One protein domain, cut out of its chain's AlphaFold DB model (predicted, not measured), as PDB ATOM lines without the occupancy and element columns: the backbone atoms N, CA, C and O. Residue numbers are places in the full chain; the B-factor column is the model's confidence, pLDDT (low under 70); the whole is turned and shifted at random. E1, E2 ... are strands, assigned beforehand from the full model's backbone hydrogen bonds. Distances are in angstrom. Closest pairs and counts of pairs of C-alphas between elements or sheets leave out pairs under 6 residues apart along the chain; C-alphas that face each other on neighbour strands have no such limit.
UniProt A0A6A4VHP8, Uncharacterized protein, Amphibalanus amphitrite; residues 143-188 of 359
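Overview. This is residues 143 to 188 of the 359 residues of an uncharacterized protein of Amphibalanus amphitrite (UniProt A0A6A4VHP8). With little regular structure, this is an elongated string of loops with one small hairpin of two strands, E1 and E2, near its middle. Residues 143 to 163 wind away towards one end of the long axis, and residues 175 to 188 make a loop at the other end. The printed part has 46 residues with no named helix and two named strands, E1 then E2, in one antiparallel sheet; the class is all strand, with only 6 residues in named elements. It is only just compact, close to loose, with a radius of gyration of the C-alphas of 11.0 A and spans of 34 by 19 by 12 A.

Arrangement. E1, residues 164 to 166, and E2, residues 172 to 174, form an antiparallel hairpin, their directions 142 degrees apart. C-alphas 164 and 174 face each other at 4.2 A. N 165 and O 173 are within hydrogen-bond range at 2.8 A. Outside the named strands, residues 147 to 148 pair briefly with residues 151 to 152, antiparallel.

Along the chain. E1 is 7.0 A long from C-alpha 164 at (18.593, -57.752, 88.699). E2 is 6.9 A long and ends with C-alpha 174 at (14.444, -57.828, 88.933).

Size, cuts and confidence. The farthest C-alphas, of Leu 143 and Gly 179, are 34.8 A apart. The printed part has no cut, and the link from E1 to E2 is tight. Mean pLDDT of the printed part is 86.3; residue 158 is under 70.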
ATOM      1  N   LEU A 143      21.800 -56.547  68.558       92.06
ATOM      2  CA  LEU A 143      21.747 -55.152  69.039       92.06
ATOM      3  C   LEU A 143      22.256 -54.992  70.481       92.06
ATOM      4  O   LEU A 143      22.684 -53.909  70.866       92.06
ATOM      5  N   SER A 144      22.211 -56.066  71.267       90.31
ATOM      6  CA  SER A 144      22.734 -56.132  72.632       90.31
ATOM      7  C   SER A 144      24.245 -56.368  72.720       90.31
ATOM      8  O   SER A 144      24.764 -56.349  73.831       90.31
ATOM      9  N   GLU A 145      24.932 -56.610  71.594       90.56
ATOM     10  CA  GLU A 145      26.328 -57.098  71.553       90.56
ATOM     11  C   GLU A 145      26.511 -58.438  72.292       90.56
ATOM     12  O   GLU A 145      27.586 -58.722  72.813       90.56
ATOM     13  N   LEU A 146      25.452 -59.243  72.428       91.94
ATOM     14  CA  LEU A 146      25.491 -60.490  73.190       91.94
ATOM     15  C   LEU A 146      24.716 -61.589  72.467       91.94
ATOM     16  O   LEU A 146      23.486 -61.553  72.375       91.94
ATOM     17  N   CYS A 147      25.455 -62.593  72.015       92.69
ATOM     18  CA  CYS A 147      24.963 -63.805  71.396       92.69
ATOM     19  C   CYS A 147      25.189 -64.986  72.340       92.69
ATOM     20  O   CYS A 147      26.317 -65.396  72.618       92.69
ATOM     21  N   HIS A 148      24.107 -65.584  72.829       91.19
ATOM     22  CA  HIS A 148      24.182 -66.758  73.688       91.19
ATOM     23  C   HIS A 148      23.345 -67.892  73.113       91.19
ATOM     24  O   HIS A 148      22.174 -67.720  72.809       91.19
ATOM     25  N   ARG A 149      23.950 -69.080  72.960       89.88
ATOM     26  CA  ARG A 149      23.288 -70.269  72.382       89.88
ATOM     27  C   ARG A 149      22.624 -70.004  71.019       89.88
ATOM     28  O   ARG A 149      21.593 -70.590  70.714       89.88
ATOM     29  N   ARG A 150      23.275 -69.185  70.183       92.56
ATOM     30  CA  ARG A 150      22.793 -68.743  68.860       92.56
ATOM     31  C   ARG A 150      21.555 -67.845  68.890       92.56
ATOM     32  O   ARG A 150      20.891 -67.699  67.867       92.56
ATOM     33  N   GLU A 151      21.277 -67.225  70.028       93.56
ATOM     34  CA  GLU A 151      20.186 -66.275  70.194       93.56
ATOM     35  C   GLU A 151      20.686 -64.977  70.834       93.56
ATOM     36  O   GLU A 151      21.560 -64.974  71.708       93.56
ATOM     37  N   CYS A 152      20.150 -63.855  70.377       93.88
ATOM     38  CA  CYS A 152      20.486 -62.547  70.898       93.88
ATOM     39  C   CYS A 152      19.856 -62.342  72.266       93.88
ATOM     40  O   CYS A 152      18.634 -62.292  72.407       93.88
ATOM     41  N   VAL A 153      20.700 -62.166  73.273       92.38
ATOM     42  CA  VAL A 153      20.281 -62.016  74.667       92.38
ATOM     43  C   VAL A 153      20.651 -60.635  75.182       92.38
ATOM     44  O   VAL A 153      21.601 -60.018  74.717       92.38
ATOM     45  N   GLY A 154      19.904 -60.114  76.147       90.44
ATOM     46  CA  GLY A 154      20.210 -58.839  76.798       90.44
ATOM     47  C   GLY A 154      21.263 -58.980  77.895       90.44
ATOM     48  O   GLY A 154      21.775 -57.980  78.392       90.44
ATOM     49  N   CYS A 155      21.569 -60.210  78.305       88.81
ATOM     50  CA  CYS A 155      22.520 -60.501  79.363       88.81
ATOM     51  C   CYS A 155      23.050 -61.935  79.287       88.81
ATOM     52  O   CYS A 155      22.403 -62.829  78.748       88.81
ATOM     53  N   HIS A 156      24.200 -62.175  79.921       85.62
ATOM     54  CA  HIS A 156      24.655 -63.517  80.264       85.62
ATOM     55  C   HIS A 156      25.257 -63.505  81.675       85.62
ATOM     56  O   HIS A 156      26.090 -62.665  82.006       85.62
ATOM     57  N   GLN A 157      24.829 -64.428  82.539       74.25
ATOM     58  CA  GLN A 157      25.285 -64.546  83.935       74.25
ATOM     59  C   GLN A 157      25.063 -63.280  84.790       74.25
ATOM     60  O   GLN A 157      24.042 -63.161  85.467       74.25
ATOM     61  N   ARG A 158      26.032 -62.351  84.801       69.19
ATOM     62  CA  ARG A 158      26.093 -61.175  85.689       69.19
ATOM     63  C   ARG A 158      26.052 -59.836  84.948       69.19
ATOM     64  O   ARG A 158      26.287 -58.812  85.576       69.19
ATOM     65  N   SER A 159      25.721 -59.822  83.656       80.00
ATOM     66  CA  SER A 159      25.668 -58.582  82.858       80.00
ATOM     67  C   SER A 159      24.572 -57.593  83.285       80.00
ATOM     68  O   SER A 159      24.542 -56.470  82.796       80.00
ATOM     69  N   CYS A 160      23.652 -57.987  84.172       85.19
ATOM     70  CA  CYS A 160      22.558 -57.127  84.617       85.19
ATOM     71  C   CYS A 160      22.974 -56.166  85.738       85.19
ATOM     72  O   CYS A 160      23.808 -56.488  86.587       85.19
ATOM     73  N   ALA A 161      22.313 -55.007  85.788       84.88
ATOM     74  CA  ALA A 161      22.472 -54.032  86.863       84.88
ATOM     75  C   ALA A 161      22.225 -54.640  88.260       84.88
ATOM     76  O   ALA A 161      21.517 -55.640  88.427       84.88
ATOM     77  N   ARG A 162      22.794 -54.005  89.296       83.25
ATOM     78  CA  ARG A 162      22.596 -54.410  90.698       83.25
ATOM     79  C   ARG A 162      21.104 -54.499  91.033       83.25
ATOM     80  O   ARG A 162      20.347 -53.574  90.772       83.25
ATOM     81  N   GLY A 163      20.708 -55.606  91.659       84.44
ATOM     82  CA  GLY A 163      19.307 -55.876  91.994       84.44
ATOM     83  C   GLY A 163      18.526 -56.619  90.908       84.44
ATOM     84  O   GLY A 163      17.384 -56.986  91.165       84.44
ATOM     85  N   SER A 164      19.149 -56.916  89.764       89.62
ATOM     86  CA  SER A 164      18.593 -57.752  88.699       89.62
ATOM     87  C   SER A 164      19.423 -59.021  88.491       89.62
ATOM     88  O   SER A 164      20.548 -59.143  88.986       89.62
ATOM     89  N   TYR A 165      18.849 -59.992  87.792       87.44
ATOM     90  CA  TYR A 165      19.509 -61.217  87.361       87.44
ATOM     91  C   TYR A 165      19.179 -61.492  85.896       87.44
ATOM     92  O   TYR A 165      18.173 -61.005  85.379       87.44
ATOM     93  N   CYS A 166      20.036 -62.264  85.236       88.44
ATOM     94  CA  CYS A 166      19.766 -62.722  83.885       88.44
ATOM     95  C   CYS A 166      18.893 -63.975  83.939       88.44
ATOM     96  O   CYS A 166      19.310 -64.980  84.521       88.44
ATOM     97  N   ALA A 167      17.682 -63.897  83.396       85.12
ATOM     98  CA  ALA A 167      16.791 -65.042  83.301       85.12
ATOM     99  C   ALA A 167      17.217 -65.991  82.165       85.12
ATOM    100  O   ALA A 167      18.057 -65.650  81.332       85.12
ATOM    101  N   ASP A 168      16.656 -67.203  82.158       82.75
ATOM    102  CA  ASP A 168      17.008 -68.253  81.188       82.75
ATOM    103  C   ASP A 168      16.674 -67.857  79.734       82.75
ATOM    104  O   ASP A 168      17.288 -68.375  78.806       82.75
ATOM    105  N   ASP A 169      15.738 -66.921  79.544       82.38
ATOM    106  CA  ASP A 169      15.376 -66.301  78.259       82.38
ATOM    107  C   ASP A 169      16.332 -65.167  77.841       82.38
ATOM    108  O   ASP A 169      16.075 -64.443  76.882       82.38
ATOM    109  N   GLY A 170      17.424 -64.963  78.584       85.88
ATOM    110  CA  GLY A 170      18.429 -63.957  78.271       85.88
ATOM    111  C   GLY A 170      17.990 -62.520  78.545       85.88
ATOM    112  O   GLY A 170      18.659 -61.593  78.089       85.88
ATOM    113  N   MET A 171      16.895 -62.296  79.280       87.44
ATOM    114  CA  MET A 171      16.447 -60.958  79.669       87.44
ATOM    115  C   MET A 171      16.803 -60.635  81.124       87.44
ATOM    116  O   MET A 171      16.703 -61.474  82.022       87.44
ATOM    117  N   CYS A 172      17.185 -59.381  81.384       88.62
ATOM    118  CA  CYS A 172      17.395 -58.912  82.751       88.62
ATOM    119  C   CYS A 172      16.054 -58.723  83.460       88.62
ATOM    120  O   CYS A 172      15.233 -57.904  83.049       88.62
ATOM    121  N   ARG A 173      15.866 -59.430  84.574       88.06
ATOM    122  CA  ARG A 173      14.682 -59.316  85.434       88.06
ATOM    123  C   ARG A 173      15.090 -58.891  86.837       88.06
ATOM    124  O   ARG A 173      16.198 -59.188  87.283       88.06
ATOM    125  N   ALA A 174      14.207 -58.186  87.539       89.69
ATOM    126  CA  ALA A 174      14.444 -57.828  88.933       89.69
ATOM    127  C   ALA A 174      14.613 -59.096  89.783       89.69
ATOM    128  O   ALA A 174      13.910 -60.084  89.582       89.69
ATOM    129  N   LYS A 175      15.543 -59.069  90.739       88.62
ATOM    130  CA  LYS A 175      15.718 -60.168  91.688       88.62
ATOM    131  C   LYS A 175      14.471 -60.337  92.548       88.62
ATOM    132  O   LYS A 175      13.942 -59.356  93.080       88.62
ATOM    133  N   LEU A 176      14.104 -61.598  92.727       87.25
ATOM    134  CA  LEU A 176      12.957 -62.078  93.477       87.25
ATOM    135  C   LEU A 176      13.064 -61.714  94.963       87.25
ATOM    136  O   LEU A 176      14.163 -61.707  95.545       87.25
ATOM    137  N   GLN A 177      11.917 -61.410  95.566       86.94
ATOM    138  CA  GLN A 177      11.770 -61.187  97.001       86.94
ATOM    139  C   GLN A 177      11.700 -62.510  97.775       86.94
ATOM    140  O   GLN A 177      11.532 -63.593  97.214       86.94
ATOM    141  N   ALA A 178      11.848 -62.427  99.099       81.69
ATOM    142  CA  ALA A 178      11.705 -63.591  99.964       81.69
ATOM    143  C   ALA A 178      10.270 -64.142  99.885       81.69
ATOM    144  O   ALA A 178       9.309 -63.401 100.070       81.69
ATOM    145  N   GLY A 179      10.145 -65.447  99.632       77.81
ATOM    146  CA  GLY A 179       8.860 -66.138  99.488       77.81
ATOM    147  C   GLY A 179       8.392 -66.338  98.043       77.81
ATOM    148  O   GLY A 179       7.438 -67.078  97.827       77.81
ATOM    149  N   GLU A 180       9.065 -65.745  97.054       83.31
ATOM    150  CA  GLU A 180       8.796 -66.018  95.639       83.31
ATOM    151  C   GLU A 180       9.511 -67.296  95.169       83.31
ATOM    152  O   GLU A 180      10.620 -67.609  95.610       83.31
ATOM    153  N   CYS A 181       8.886 -68.041  94.249       81.94
ATOM    154  CA  CYS A 181       9.492 -69.238  93.665       81.94
ATOM    155  C   CYS A 181      10.743 -68.876  92.863       81.94
ATOM    156  O   CYS A 181      10.682 -68.126  91.889       81.94
ATOM    157  N   CYS A 182      11.868 -69.477  93.233       84.44
ATOM    158  CA  CYS A 182      13.146 -69.304  92.567       84.44
ATOM    159  C   CYS A 182      13.632 -70.631  91.983       84.44
ATOM    160  O   CYS A 182      13.358 -71.707  92.512       84.44
ATOM    161  N   ARG A 183      14.384 -70.547  90.883       82.12
ATOM    162  CA  ARG A 183      15.040 -71.707  90.262       82.12
ATOM    163  C   ARG A 183      16.529 -71.775  90.601       82.12
ATOM    164  O   ARG A 183      17.118 -72.848  90.579       82.12
ATOM    165  N   SER A 184      17.144 -70.634  90.912       83.38
ATOM    166  CA  SER A 184      18.551 -70.545  91.294       83.38
ATOM    167  C   SER A 184      18.780 -69.437  92.318       83.38
ATOM    168  O   SER A 184      18.035 -68.461  92.395       83.38
ATOM    169  N   SER A 185      19.853 -69.549  93.098       84.44
ATOM    170  CA  SER A 185      20.246 -68.519  94.067       84.44
ATOM    171  C   SER A 185      20.550 -67.165  93.415       84.44
ATOM    172  O   SER A 185      20.455 -66.126  94.068       84.44
ATOM    173  N   LEU A 186      20.871 -67.165  92.115       83.62
ATOM    174  CA  LEU A 186      21.147 -65.958  91.340       83.62
ATOM    175  C   LEU A 186      19.898 -65.086  91.153       83.62
ATOM    176  O   LEU A 186      20.024 -63.860  91.114       83.62
ATOM    177  N   SER A 187      18.710 -65.701  91.074       84.81
ATOM    178  CA  SER A 187      17.449 -64.977  90.906       84.81
ATOM    179  C   SER A 187      16.954 -64.299  92.184       84.81
ATOM    180  O   SER A 187      16.097 -63.428  92.102       84.81
ATOM    181  N   CYS A 188      17.495 -64.639  93.358       86.31
ATOM    182  CA  CYS A 188      17.026 -64.127  94.649       86.31
ATOM    183  C   CYS A 188      17.810 -62.897  95.124       86.31
ATOM    184  O   CYS A 188      19.043 -62.856  95.039       86.31
TER     185      CYS A 188